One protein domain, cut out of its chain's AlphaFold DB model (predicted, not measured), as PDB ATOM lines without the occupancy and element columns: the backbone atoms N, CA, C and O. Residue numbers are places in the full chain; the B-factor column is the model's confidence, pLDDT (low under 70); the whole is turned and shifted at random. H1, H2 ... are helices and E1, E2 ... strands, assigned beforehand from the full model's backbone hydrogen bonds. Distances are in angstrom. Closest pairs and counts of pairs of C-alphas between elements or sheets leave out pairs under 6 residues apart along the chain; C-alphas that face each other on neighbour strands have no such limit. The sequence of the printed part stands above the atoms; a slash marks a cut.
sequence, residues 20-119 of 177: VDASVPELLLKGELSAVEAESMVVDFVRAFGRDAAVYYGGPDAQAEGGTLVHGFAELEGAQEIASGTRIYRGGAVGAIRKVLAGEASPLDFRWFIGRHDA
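What this domain is: This is residues 20 to 119 of the 177 residues of the protein "Hypothetical protein" of Chrysotila carterae (UniProt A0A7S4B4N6). A small sheet of three short strands forms a wall, and three helices cluster near it: H1 and H3 reach the sheet, while H2, beyond them, touches both. The long loop of residues 72 to 92 folds back to E2 by a short antiparallel pairing of residues 70 to 71 with 89 to 90. The printed part has 100 residues, in the order H1 H2 E1 E2 H3 E3; the mixed sheet has the order E1 E3 E2. Its class is mixed, helices and strands, with 41 residues in named elements. It is compact, with a radius of gyration of the C-alphas of 12.8 A and spans of 33 by 30 by 25 A.

Where its parts are: E3, residues 110 to 114, is 13.4 A long and ends at C-alpha 114 (19.075, 39.014, 6.549). E1 is residues 55 to 57 and E2 residues 68 to 71. H3, residues 93 to 101, spans 12.5 A. H2, residues 35 to 48, spans 19.9 A. H1, residues 23 to 28, begins at C-alpha 23 (31.398, 41.017, 7.054).

How they stand to each other: E1 and E3 are parallel, with N 56 and O 112 2.8 A apart. E3 and E2 are antiparallel, with N 70 and O 111 2.8 A apart. H3 is on the sheet at a height of 10.5 A, only just over E3 and E2, with 3 of its C-alphas falling on each. On the local plane it runs slantwise to the strands, at 47 degrees to E2. H2 touches H3, closest at the C-alphas of Ala 48 and Leu 101, 5.2 A, at a steep tilt of 39 degrees, the same way. H1 touches H2, closest at the C-alphas of Pro 25 and Val 42, 5.7 A, about perpendicular at 81 degrees. H1 only grazes the sheet with residues 24 to 28. H1 and H3 are apart. Every O i to N i+4 pair is within hydrogen-bond range in H1 and H3, and 8 of 10 in H2.

The domain as a whole: The C-alphas farthest apart, Ala 102 and Ala 119, are 38.5 A apart. The printed part has no cut, and the link from E2 to H3 is long. Residues 20 to 21 have pLDDT under 70.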
ATOM      1  N   VAL A  20      33.764  50.366   5.765       56.00
ATOM      2  CA  VAL A  20      32.556  49.537   5.739       56.00
ATOM      3  C   VAL A  20      33.011  48.128   6.116       56.00
ATOM      4  O   VAL A  20      33.932  47.598   5.495       56.00
ATOM      5  N   ASP A  21      32.436  47.566   7.177       69.62
ATOM      6  CA  ASP A  21      32.745  46.208   7.618       69.62
ATOM      7  C   ASP A  21      32.420  45.224   6.484       69.62
ATOM      8  O   ASP A  21      31.267  45.118   6.061       69.62
ATOM      9  N   ALA A  22      33.445  44.533   5.975       78.00
ATOM     10  CA  ALA A  22      33.313  43.573   4.881       78.00
ATOM     11  C   ALA A  22      32.432  42.371   5.261       78.00
ATOM     12  O   ALA A  22      31.884  41.723   4.369       78.00
ATOM     13  N   SER A  23      32.218  42.126   6.560       86.12
ATOM     14  CA  SER A  23      31.398  41.017   7.054       86.12
ATOM     15  C   SER A  23      29.949  41.074   6.557       86.12
ATOM     16  O   SER A  23      29.351  40.034   6.274       86.12
ATOM     17  N   VAL A  24      29.382  42.276   6.397       88.81
ATOM     18  CA  VAL A  24      28.001  42.447   5.928       88.81
ATOM     19  C   VAL A  24      27.884  42.132   4.432       88.81
ATOM     20  O   VAL A  24      27.089  41.257   4.096       88.81
ATOM     21  N   PRO A  25      28.661  42.751   3.518       92.44
ATOM     22  CA  PRO A  25      28.686  42.347   2.111       92.44
ATOM     23  C   PRO A  25      28.978  40.854   1.904       92.44
ATOM     24  O   PRO A  25      28.315  40.213   1.092       92.44
ATOM     25  N   GLU A  26      29.932  40.286   2.649       92.31
ATOM     26  CA  GLU A  26      30.260  38.855   2.588       92.31
ATOM     27  C   GLU A  26      29.059  37.979   2.954       92.31
ATOM     28  O   GLU A  26      28.768  37.002   2.261       92.31
ATOM     29  N   LEU A  27      28.334  38.340   4.018       92.81
ATOM     30  CA  LEU A  27      27.114  37.644   4.416       92.81
ATOM     31  C   LEU A  27      26.017  37.795   3.356       92.81
ATOM     32  O   LEU A  27      25.410  36.801   2.968       92.81
ATOM     33  N   LEU A  28      25.777  39.012   2.864       94.12
ATOM     34  CA  LEU A  28      24.715  39.290   1.895       94.12
ATOM     35  C   LEU A  28      24.911  38.532   0.577       94.12
ATOM     36  O   LEU A  28      23.928  38.080  -0.001       94.12
ATOM     37  N   LEU A  29      26.155  38.357   0.128       93.75
ATOM     38  CA  LEU A  29      26.495  37.692  -1.136       93.75
ATOM     39  C   LEU A  29      26.771  36.187  -0.993       93.75
ATOM     40  O   LEU A  29      27.134  35.515  -1.964       93.75
ATOM     41  N   LYS A  30      26.623  35.632   0.212       91.88
ATOM     42  CA  LYS A  30      26.928  34.229   0.485       91.88
ATOM     43  C   LYS A  30      26.052  33.293  -0.354       91.88
ATOM     44  O   LYS A  30      24.833  33.307  -0.248       91.88
ATOM     45  N   GLY A  31      26.694  32.407  -1.116       84.75
ATOM     46  CA  GLY A  31      26.020  31.393  -1.937       84.75
ATOM     47  C   GLY A  31      25.676  31.839  -3.361       84.75
ATOM     48  O   GLY A  31      25.314  30.989  -4.169       84.75
ATOM     49  N   GLU A  32      25.859  33.120  -3.691       79.38
ATOM     50  CA  GLU A  32      25.597  33.661  -5.034       79.38
ATOM     51  C   GLU A  32      26.772  33.457  -6.005       79.38
ATOM     52  O   GLU A  32      26.592  33.494  -7.220       79.38
ATOM     53  N   LEU A  33      27.989  33.266  -5.484       79.06
ATOM     54  CA  LEU A  33      29.234  33.301  -6.256       79.06
ATOM     55  C   LEU A  33      30.211  32.197  -5.848       79.06
ATOM     56  O   LEU A  33      30.192  31.710  -4.714       79.06
ATOM     57  N   SER A  34      31.123  31.840  -6.758       76.62
ATOM     58  CA  SER A  34      32.297  31.043  -6.392       76.62
ATOM     59  C   SER A  34      33.229  31.830  -5.457       76.62
ATOM     60  O   SER A  34      33.219  33.061  -5.437       76.62
ATOM     61  N   ALA A  35      34.083  31.133  -4.698       72.62
ATOM     62  CA  ALA A  35      34.959  31.771  -3.708       72.62
ATOM     63  C   ALA A  35      35.892  32.849  -4.300       72.62
ATOM     64  O   ALA A  35      36.200  33.827  -3.628       72.62
ATOM     65  N   VAL A  36      36.325  32.686  -5.555       71.31
ATOM     66  CA  VAL A  36      37.204  33.648  -6.245       71.31
ATOM     67  C   VAL A  36      36.425  34.878  -6.722       71.31
ATOM     68  O   VAL A  36      36.922  35.997  -6.643       71.31
ATOM     69  N   GLU A  37      35.192  34.693  -7.196       80.50
ATOM     70  CA  GLU A  37      34.333  35.798  -7.639       80.50
ATOM     71  C   GLU A  37      33.813  36.625  -6.457       80.50
ATOM     72  O   GLU A  37      33.618  37.834  -6.590       80.50
ATOM     73  N   ALA A  38      33.637  35.989  -5.296       79.25
ATOM     74  CA  ALA A  38      33.138  36.626  -4.085       79.25
ATOM     75  C   ALA A  38      34.034  37.781  -3.611       79.25
ATOM     76  O   ALA A  38      33.515  38.846  -3.291       79.25
ATOM     77  N   GLU A  39      35.364  37.621  -3.623       80.56
ATOM     78  CA  GLU A  39      36.290  38.663  -3.145       80.56
ATOM     79  C   GLU A  39      36.181  39.948  -3.981       80.56
ATOM     80  O   GLU A  39      36.031  41.043  -3.438       80.56
ATOM     81  N   SER A  40      36.176  39.824  -5.315       87.94
ATOM     82  CA  SER A  40      35.989  40.980  -6.202       87.94
ATOM     83  C   SER A  40      34.602  41.601  -6.036       87.94
ATOM     84  O   SER A  40      34.470  42.823  -6.051       87.94
ATOM     85  N   MET A  41      33.567  40.775  -5.862       91.00
ATOM     86  CA  MET A  41      32.198  41.272  -5.751       91.00
ATOM     87  C   MET A  41      31.940  42.004  -4.433       91.00
ATOM     88  O   MET A  41      31.174  42.960  -4.416       91.00
ATOM     89  N   VAL A  42      32.590  41.608  -3.338       92.19
ATOM     90  CA  VAL A  42      32.512  42.328  -2.058       92.19
ATOM     91  C   VAL A  42      33.034  43.757  -2.213       92.19
ATOM     92  O   VAL A  42      32.392  44.702  -1.757       92.19
ATOM     93  N   VAL A  43      34.153  43.940  -2.918       91.69
ATOM     94  CA  VAL A  43      34.700  45.277  -3.208       91.69
ATOM     95  C   VAL A  43      33.724  46.097  -4.052       91.69
ATOM     96  O   VAL A  43      33.477  47.269  -3.754       91.69
ATOM     97  N   ASP A  44      33.146  45.486  -5.081       94.81
ATOM     98  CA  ASP A  44      32.181  46.146  -5.959       94.81
ATOM     99  C   ASP A  44      30.879  46.488  -5.226       94.81
ATOM    100  O   ASP A  44      30.341  47.577  -5.421       94.81
ATOM    101  N   PHE A  45      30.415  45.634  -4.314       95.44
ATOM    102  CA  PHE A  45      29.287  45.928  -3.435       95.44
ATOM    103  C   PHE A  45      29.573  47.147  -2.559       95.44
ATOM    104  O   PHE A  45      28.739  48.044  -2.477       95.44
ATOM    105  N   VAL A  46      30.743  47.207  -1.912       94.12
ATOM    106  CA  VAL A  46      31.104  48.339  -1.042       94.12
ATOM    107  C   VAL A  46      31.145  49.643  -1.837       94.12
ATOM    108  O   VAL A  46      30.682  50.665  -1.341       94.12
ATOM    109  N   ARG A  47      31.629  49.611  -3.081       94.50
ATOM    110  CA  ARG A  47      31.619  50.774  -3.985       94.50
ATOM    111  C   ARG A  47      30.222  51.157  -4.455       94.50
ATOM    112  O   ARG A  47      29.937  52.340  -4.589       94.50
ATOM    113  N   ALA A  48      29.383  50.167  -4.740       96.06
ATOM    114  CA  ALA A  48      28.031  50.370  -5.233       96.06
ATOM    115  C   ALA A  48      27.113  50.907  -4.132       96.06
ATOM    116  O   ALA A  48      26.493  51.949  -4.291       96.06
ATOM    117  N   PHE A  49      27.020  50.183  -3.020       94.94
ATOM    118  CA  PHE A  49      26.039  50.423  -1.968       94.94
ATOM    119  C   PHE A  49      26.612  51.188  -0.777       94.94
ATOM    120  O   PHE A  49      25.916  52.024  -0.206       94.94
ATOM    121  N   GLY A  50      27.860  50.911  -0.387       89.75
ATOM    122  CA  GLY A  50      28.539  51.588   0.717       89.75
ATOM    123  C   GLY A  50      27.671  51.727   1.974       89.75
ATOM    124  O   GLY A  50      27.120  50.752   2.482       89.75
ATOM    125  N   ARG A  51      27.545  52.963   2.473       87.31
ATOM    126  CA  ARG A  51      26.712  53.297   3.645       87.31
ATOM    127  C   ARG A  51      25.222  53.436   3.336       87.31
ATOM    128  O   ARG A  51      24.427  53.467   4.270       87.31
ATOM    129  N   ASP A  52      24.859  53.491   2.062       90.56
ATOM    130  CA  ASP A  52      23.478  53.655   1.606       90.56
ATOM    131  C   ASP A  52      22.785  52.302   1.377       90.56
ATOM    132  O   ASP A  52      21.632  52.243   0.945       90.56
ATOM    133  N   ALA A  53      23.472  51.194   1.680       92.19
ATOM    134  CA  ALA A  53      22.901  49.856   1.665       92.19
ATOM    135  C   ALA A  53      21.698  49.766   2.622       92.19
ATOM    136  O   ALA A  53      21.846  49.781   3.844       92.19
ATOM    137  N   ALA A  54      20.494  49.612   2.070       92.56
ATOM    138  CA  ALA A  54      19.292  49.391   2.863       92.56
ATOM    139  C   ALA A  54      19.204  47.916   3.295       92.56
ATOM    140  O   ALA A  54      18.633  47.086   2.584       92.56
ATOM    141  N   VAL A  55      19.802  47.601   4.449       93.12
ATOM    142  CA  VAL A  55      19.843  46.255   5.046       93.12
ATOM    143  C   VAL A  55      18.869  46.157   6.220       93.12
ATOM    144  O   VAL A  55      18.901  46.972   7.141       93.12
ATOM    145  N   TYR A  56      18.016  45.139   6.195       92.31
ATOM    146  CA  TYR A  56      16.946  44.902   7.156       92.31
ATOM    147  C   TYR A  56      17.088  43.531   7.808       92.31
ATOM    148  O   TYR A  56      17.545  42.561   7.199       92.31
ATOM    149  N   TYR A  57      16.615  43.440   9.044       92.88
ATOM    150  CA  TYR A  57      16.347  42.160   9.680       92.88
ATOM    151  C   TYR A  57      15.076  41.554   9.071       92.88
ATOM    152  O   TYR A  57      13.999  42.137   9.186       92.88
ATOM    153  N   GLY A  58      15.209  40.420   8.384       92.94
ATOM    154  CA  GLY A  58      14.105  39.741   7.701       92.94
ATOM    155  C   GLY A  58      13.339  38.746   8.573       92.94
ATOM    156  O   GLY A  58      12.206  38.401   8.244       92.94
ATOM    157  N   GLY A  59      13.931  38.290   9.677       94.88
ATOM    158  CA  GLY A  59      13.313  37.351  10.616       94.88
ATOM    159  C   GLY A  59      14.334  36.402  11.244       94.88
ATOM    160  O   GLY A  59      15.473  36.356  10.796       94.88
ATOM    161  N   PRO A  60      13.976  35.654  12.293       95.62
ATOM    162  CA  PRO A  60      14.926  34.881  13.096       95.62
ATOM    163  C   PRO A  60      15.505  33.659  12.381       95.62
ATOM    164  O   PRO A  60      16.564  33.168  12.779       95.62
ATOM    165  N   ASP A  61      14.842  33.180  11.335       96.38
ATOM    166  CA  ASP A  61      15.227  31.969  10.629       96.38
ATOM    167  C   ASP A  61      16.287  32.280   9.563       96.38
ATOM    168  O   ASP A  61      16.378  33.400   9.055       96.38
ATOM    169  N   ALA A  62      17.104  31.282   9.211       94.19
ATOM    170  CA  ALA A  62      18.094  31.366   8.129       94.19
ATOM    171  C   ALA A  62      19.100  32.539   8.219       94.19
ATOM    172  O   ALA A  62      19.653  32.973   7.214       94.19
ATOM    173  N   GLN A  63      19.404  33.025   9.426       94.00
ATOM    174  CA  GLN A  63      20.339  34.141   9.663       94.00
ATOM    175  C   GLN A  63      21.771  33.910   9.145       94.00
ATOM    176  O   GLN A  63      22.527  34.860   8.966       94.00
ATOM    177  N   ALA A  64      22.161  32.652   8.922       91.19
ATOM    178  CA  ALA A  64      23.478  32.286   8.399       91.19
ATOM    179  C   ALA A  64      23.503  32.091   6.871       91.19
ATOM    180  O   ALA A  64      24.559  31.748   6.325       91.19
ATOM    181  N   GLU A  65      22.365  32.228   6.191       92.62
ATOM    182  CA  GLU A  65      22.256  32.157   4.731       92.62
ATOM    183  C   GLU A  65      22.535  33.524   4.083       92.62
ATOM    184  O   GLU A  65      22.652  34.539   4.771       92.62
ATOM    185  N   GLY A  66      22.680  33.530   2.752       92.81
ATOM    186  CA  GLY A  66      22.820  34.757   1.968       92.81
ATOM    187  C   GLY A  66      21.631  35.702   2.137       92.81
ATOM    188  O   GLY A  66      20.508  35.281   2.432       92.81
ATOM    189  N   GLY A  67      21.877  36.996   1.942       94.56
ATOM    190  CA  GLY A  67      20.839  38.013   2.047       94.56
ATOM    191  C   GLY A  67      19.812  37.887   0.924       94.56
ATOM    192  O   GLY A  67      20.158  37.694  -0.238       94.56
ATOM    193  N   THR A  68      18.533  38.065   1.243       95.62
ATOM    194  CA  THR A  68      17.492  38.170   0.215       95.62
ATOM    195  C   THR A  68      17.450  39.597  -0.315       95.62
ATOM    196  O   THR A  68      17.071  40.521   0.406       95.62
ATOM    197  N   LEU A  69      17.817  39.782  -1.581       97.31
ATOM    198  CA  LEU A  69      17.656  41.049  -2.288       97.31
ATOM    199  C   LEU A  69      16.230  41.172  -2.825       97.31
ATOM    200  O   LEU A  69      15.775  40.258  -3.500       97.31
ATOM    201  N   VAL A  70      15.557  42.294  -2.570       97.19
ATOM    202  CA  VAL A  70      14.222  42.631  -3.088       97.19
ATOM    203  C   VAL A  70      14.262  43.981  -3.801       97.19
ATOM    204  O   VAL A  70      14.820  44.950  -3.285       97.19
ATOM    205  N   HIS A  71      13.682  44.056  -4.998       97.62
ATOM    206  CA  HIS A  71      13.748  45.243  -5.852       97.62
ATOM    207  C   HIS A  71      12.649  45.257  -6.926       97.62
ATOM    208  O   HIS A  71      11.774  44.394  -6.999       97.62
ATOM    209  N   GLY A  72      12.687  46.287  -7.769       97.25
ATOM    210  CA  GLY A  72      11.682  46.557  -8.789       97.25
ATOM    211  C   GLY A  72      12.083  46.285 -10.246       97.25
ATOM    212  O   GLY A  72      11.334  46.679 -11.147       97.25
ATOM    213  N   PHE A  73      13.240  45.674 -10.483       97.69
ATOM    214  CA  PHE A  73      13.871  45.547 -11.805       97.69
ATOM    215  C   PHE A  73      13.685  44.129 -12.352       97.69
ATOM    216  O   PHE A  73      14.149  43.172 -11.747       97.69
ATOM    217  N   ALA A  74      12.992  43.984 -13.476       97.00
ATOM    218  CA  ALA A  74      12.702  42.670 -14.057       97.00
ATOM    219  C   ALA A  74      13.891  42.101 -14.843       97.00
ATOM    220  O   ALA A  74      13.975  40.903 -15.088       97.00
ATOM    221  N   GLU A  75      14.775  42.988 -15.286       97.06
ATOM    222  CA  GLU A  75      15.841  42.719 -16.237       97.06
ATOM    223  C   GLU A  75      17.130  42.192 -15.599       97.06
ATOM    224  O   GLU A  75      18.066  41.852 -16.320       97.06
ATOM    225  N   LEU A  76      17.212  42.150 -14.265       97.19
ATOM    226  CA  LEU A  76      18.415  41.671 -13.593       97.19
ATOM    227  C   LEU A  76      18.523  40.151 -13.729       97.19
ATOM    228  O   LEU A  76      17.599  39.410 -13.404       97.19
ATOM    229  N   GLU A  77      19.676  39.682 -14.196       93.56
ATOM    230  CA  GLU A  77      19.964  38.253 -14.293       93.56
ATOM    231  C   GLU A  77      19.848  37.587 -12.915       93.56
ATOM    232  O   GLU A  77      20.395  38.088 -11.936       93.56
ATOM    233  N   GLY A  78      19.120  36.471 -12.837       92.69
ATOM    234  CA  GLY A  78      18.828  35.782 -11.575       92.69
ATOM    235  C   GLY A  78      17.664  36.380 -10.775       92.69
ATOM    236  O   GLY A  78      17.304  35.822  -9.740       92.69
ATOM    237  N   ALA A  79      17.045  37.473 -11.238       96.88
ATOM    238  CA  ALA A  79      15.854  38.015 -10.601       96.88
ATOM    239  C   ALA A  79      14.616  37.152 -10.887       96.88
ATOM    240  O   ALA A  79      14.339  36.761 -12.023       96.88
ATOM    241  N   GLN A  80      13.830  36.892  -9.847       97.38
ATOM    242  CA  GLN A  80      12.575  36.153  -9.916       97.38
ATOM    243  C   GLN A  80      11.447  36.991  -9.323       97.38
ATOM    244  O   GLN A  80      11.565  37.491  -8.207       97.38
ATOM    245  N   GLU A  81      10.336  37.120 -10.045       96.81
ATOM    246  CA  GLU A  81       9.152  37.791  -9.510       96.81
ATOM    247  C   GLU A  81       8.595  37.000  -8.313       96.81
ATOM    248  O   GLU A  81       8.397  35.788  -8.406       96.81
ATOM    249  N   ILE A  82       8.349  37.678  -7.188       93.94
ATOM    250  CA  ILE A  82       7.868  37.054  -5.944       93.94
ATOM    251  C   ILE A  82       6.490  36.421  -6.157       93.94
ATOM    252  O   ILE A  82       6.232  35.307  -5.705       93.94
ATOM    253  N   ALA A  83       5.610  37.129  -6.859       90.06
ATOM    254  CA  ALA A  83       4.323  36.622  -7.303       90.06
ATOM    255  C   ALA A  83       3.906  37.331  -8.592       90.06
ATOM    256  O   ALA A  83       4.205  38.513  -8.782       90.06
ATOM    257  N   SER A  84       3.195  36.611  -9.459       91.44
ATOM    258  CA  SER A  84       2.822  37.104 -10.786       91.44
ATOM    259  C   SER A  84       2.094  38.448 -10.722       91.44
ATOM    260  O   SER A  84       1.102  38.598 -10.008       91.44
ATOM    261  N   GLY A  85       2.590  39.429 -11.477       91.31
ATOM    262  CA  GLY A  85       1.965  40.743 -11.626       91.31
ATOM    263  C   GLY A  85       2.284  41.739 -10.509       91.31
ATOM    264  O   GLY A  85       1.919  42.908 -10.630       91.31
ATOM    265  N   THR A  86       2.997  41.328  -9.456       92.19
ATOM    266  CA  THR A  86       3.450  42.246  -8.393       92.19
ATOM    267  C   THR A  86       4.530  43.202  -8.888       92.19
ATOM    268  O   THR A  86       4.670  44.317  -8.382       92.19
ATOM    269  N   ARG A  87       5.304  42.767  -9.889       95.81
ATOM    270  CA  ARG A  87       6.547  43.382 -10.348       95.81
ATOM    271  C   ARG A  87       7.533  43.595  -9.198       95.81
ATOM    272  O   ARG A  87       8.315  44.538  -9.241       95.81
ATOM    273  N   ILE A  88       7.472  42.779  -8.154       96.94
ATOM    274  CA  ILE A  88       8.446  42.780  -7.068       96.94
ATOM    275  C   ILE A  88       9.327  41.566  -7.302       96.94
ATOM    276  O   ILE A  88       8.823  40.453  -7.437       96.94
ATOM    277  N   TYR A  89      10.627  41.792  -7.375       97.62
ATOM    278  CA  TYR A  89      11.598  40.775  -7.737       97.62
ATOM    279  C   TYR A  89      12.512  40.485  -6.562       97.62
ATOM    280  O   TYR A  89      12.817  41.386  -5.778       97.62
ATOM    281  N   ARG A  90      12.934  39.225  -6.459       96.62
ATOM    282  CA  ARG A  90      13.984  38.772  -5.554       96.62
ATOM    283  C   ARG A  90      15.194  38.243  -6.319       96.62
ATOM    284  O   ARG A  90      15.018  37.722  -7.417       96.62
ATOM    285  N   GLY A  91      16.373  38.289  -5.708       95.88
ATOM    286  CA  GLY A  91      17.622  37.809  -6.312       95.88
ATOM    287  C   GLY A  91      18.298  38.864  -7.190       95.88
ATOM    288  O   GLY A  91      18.036  40.054  -7.047       95.88
ATOM    289  N   GLY A  92      19.199  38.439  -8.078       96.19
ATOM    290  CA  GLY A  92      19.884  39.334  -9.018       96.19
ATOM    291  C   GLY A  92      20.948  40.250  -8.406       96.19
ATOM    292  O   GLY A  92      21.205  41.336  -8.929       96.19
ATOM    293  N   ALA A  93      21.594  39.809  -7.322       96.06
ATOM    294  CA  ALA A  93      22.591  40.572  -6.567       96.06
ATOM    295  C   ALA A  93      23.719  41.146  -7.443       96.06
ATOM    296  O   ALA A  93      24.011  42.340  -7.391       96.06
ATOM    297  N   VAL A  94      24.311  40.314  -8.303       95.31
ATOM    298  CA  VAL A  94      25.399  40.728  -9.205       95.31
ATOM    299  C   VAL A  94      24.927  41.794 -10.198       95.31
ATOM    300  O   VAL A  94      25.627  42.779 -10.444       95.31
ATOM    301  N   GLY A  95      23.726  41.622 -10.758       96.50
ATOM    302  CA  GLY A  95      23.117  42.595 -11.664       96.50
ATOM    303  C   GLY A  95      22.845  43.930 -10.970       96.50
ATOM    304  O   GLY A  95      23.124  44.981 -11.541       96.50
ATOM    305  N   ALA A  96      22.372  43.892  -9.723       97.69
ATOM    306  CA  ALA A  96      22.106  45.080  -8.922       97.69
ATOM    307  C   ALA A  96      23.381  45.888  -8.652       97.69
ATOM    308  O   ALA A  96      23.405  47.090  -8.912       97.69
ATOM    309  N   ILE A  97      24.459  45.226  -8.217       97.31
ATOM    310  CA  ILE A  97      25.765  45.864  -7.985       97.31
ATOM    311  C   ILE A  97      26.246  46.566  -9.256       97.31
ATOM    312  O   ILE A  97      26.564  47.755  -9.230       97.31
ATOM    313  N   ARG A  98      26.236  45.861 -10.392       97.00
ATOM    314  CA  ARG A  98      26.659  46.428 -11.683       97.00
ATOM    315  C   ARG A  98      25.805  47.623 -12.097       97.00
ATOM    316  O   ARG A  98      26.353  48.616 -12.564       97.00
ATOM    317  N   LYS A  99      24.486  47.545 -11.909       98.06
ATOM    318  CA  LYS A  99      23.553  48.620 -12.269       98.06
ATOM    319  C   LYS A  99      23.805  49.893 -11.459       98.06
ATOM    320  O   LYS A  99      23.795  50.988 -12.019       98.06
ATOM    321  N   VAL A 100      24.078  49.748 -10.164       98.25
ATOM    322  CA  VAL A 100      24.421  50.874  -9.287       98.25
ATOM    323  C   VAL A 100      25.791  51.456  -9.650       98.25
ATOM    324  O   VAL A 100      25.909  52.669  -9.797       98.25
ATOM    325  N   LEU A 101      26.807  50.620  -9.902       97.62
ATOM    326  CA  LEU A 101      28.128  51.088 -10.361       97.62
ATOM    327  C   LEU A 101      28.070  51.820 -11.707       97.62
ATOM    328  O   LEU A 101      28.851  52.740 -11.940       97.62
ATOM    329  N   ALA A 102      27.146  51.428 -12.586       97.75
ATOM    330  CA  ALA A 102      26.895  52.102 -13.856       97.75
ATOM    331  C   ALA A 102      26.131  53.435 -13.701       97.75
ATOM    332  O   ALA A 102      25.981  54.164 -14.679       97.75
ATOM    333  N   GLY A 103      25.646  53.766 -12.498       97.44
ATOM    334  CA  GLY A 103      24.844  54.964 -12.238       97.44
ATOM    335  C   GLY A 103      23.411  54.882 -12.775       97.44
ATOM    336  O   GLY A 103      22.746  55.905 -12.916       97.44
ATOM    337  N   GLU A 104      22.924  53.681 -13.091       98.06
ATOM    338  CA  GLU A 104      21.586  53.455 -13.654       98.06
ATOM    339  C   GLU A 104      20.506  53.209 -12.590       98.06
ATOM    340  O   GLU A 104      19.320  53.135 -12.916       98.06
ATOM    341  N   ALA A 105      20.909  53.019 -11.335       97.62
ATOM    342  CA  ALA A 105      20.025  52.839 -10.191       97.62
ATOM    343  C   ALA A 105      20.679  53.403  -8.924       97.62
ATOM    344  O   ALA A 105      21.906  53.464  -8.816       97.62
ATOM    345  N   SER A 106      19.856  53.789  -7.957       96.06
ATOM    346  CA  SER A 106      20.305  54.160  -6.618       96.06
ATOM    347  C   SER A 106      20.505  52.907  -5.757       96.06
ATOM    348  O   SER A 106      19.717  51.963  -5.872       96.06
ATOM    349  N   PRO A 107      21.466  52.895  -4.812       95.81
ATOM    350  CA  PRO A 107      21.515  51.889  -3.743       95.81
ATOM    351  C   PRO A 107      20.163  51.698  -3.041       95.81
ATOM    352  O   PRO A 107      19.773  50.581  -2.700       95.81
ATOM    353  N   LEU A 108      19.408  52.791  -2.892       93.94
ATOM    354  CA  LEU A 108      18.104  52.833  -2.238       93.94
ATOM    355  C   LEU A 108      16.954  52.325  -3.123       93.94
ATOM    356  O   LEU A 108      15.810  52.320  -2.669       93.94
ATOM    357  N   ASP A 109      17.218  51.827  -4.330       95.56
ATOM    358  CA  ASP A 109      16.230  51.080  -5.123       95.56
ATOM    359  C   ASP A 109      16.170  49.587  -4.740       95.56
ATOM    360  O   ASP A 109      15.312  48.841  -5.221       95.56
ATOM    361  N   PHE A 110      17.064  49.151  -3.848       96.50
ATOM    362  CA  PHE A 110      17.247  47.761  -3.446       96.50
ATOM    363  C   PHE A 110      17.062  47.585  -1.938       96.50
ATOM    364  O   PHE A 110      17.433  48.450  -1.143       96.50
ATOM    365  N   ARG A 111      16.472  46.466  -1.517       95.88
ATOM    366  CA  ARG A 111      16.250  46.115  -0.108       95.88
ATOM    367  C   ARG A 111      16.914  44.777   0.175       95.88
ATOM    368  O   ARG A 111      16.569  43.784  -0.457       95.88
ATOM    369  N   TRP A 112      17.844  44.749   1.116       95.56
ATOM    370  CA  TRP A 112      18.521  43.530   1.543       95.56
ATOM    371  C   TRP A 112      17.909  43.042   2.848       95.56
ATOM    372  O   TRP A 112      17.789  43.819   3.788       95.56
ATOM    373  N   PHE A 113      17.546  41.768   2.928       95.31
ATOM    374  CA  PHE A 113      17.006  41.160   4.142       95.31
ATOM    375  C   PHE A 113      17.918  40.033   4.620       95.31
ATOM    376  O   PHE A 113      18.232  39.123   3.852       95.31
ATOM    377  N   ILE A 114      18.334  40.091   5.884       95.81
ATOM    378  CA  ILE A 114      19.075  39.014   6.549       95.81
ATOM    379  C   ILE A 114      18.083  38.142   7.314       95.81
ATOM    380  O   ILE A 114      17.379  38.631   8.204       95.81
ATOM    381  N   GLY A 115      18.057  36.855   6.974       95.94
ATOM    382  CA  GLY A 115      17.093  35.889   7.489       95.94
ATOM    383  C   GLY A 115      15.663  36.125   7.002       95.94
ATOM    384  O   GLY A 115      15.406  36.955   6.127       95.94
ATOM    385  N   ARG A 116      14.731  35.344   7.546       94.56
ATOM    386  CA  ARG A 116      13.316  35.324   7.147       94.56
ATOM    387  C   ARG A 116      12.428  34.739   8.246       94.56
ATOM    388  O   ARG A 116      12.922  34.290   9.276       94.56
ATOM    389  N   HIS A 117      11.122  34.760   8.006       92.56
ATOM    390  CA  HIS A 117      10.136  33.993   8.763       92.56
ATOM    391  C   HIS A 117       9.626  32.838   7.894       92.56
ATOM    392  O   HIS A 117       8.994  33.093   6.869       92.56
ATOM    393  N   ASP A 118       9.865  31.590   8.302       87.62
ATOM    394  CA  ASP A 118       9.479  30.413   7.499       87.62
ATOM    395  C   ASP A 118       8.090  29.842   7.860       87.62
ATOM    396  O   ASP A 118       7.468  29.161   7.045       87.62
ATOM    397  N   ALA A 119       7.570  30.135   9.056       84.94
ATOM    398  CA  ALA A 119       6.353  29.512   9.593       84.94
ATOM    399  C   ALA A 119       5.283  30.536  10.017       84.94
ATOM    400  O   ALA A 119       4.813  30.530  11.155       84.94
TER     401      ALA A 119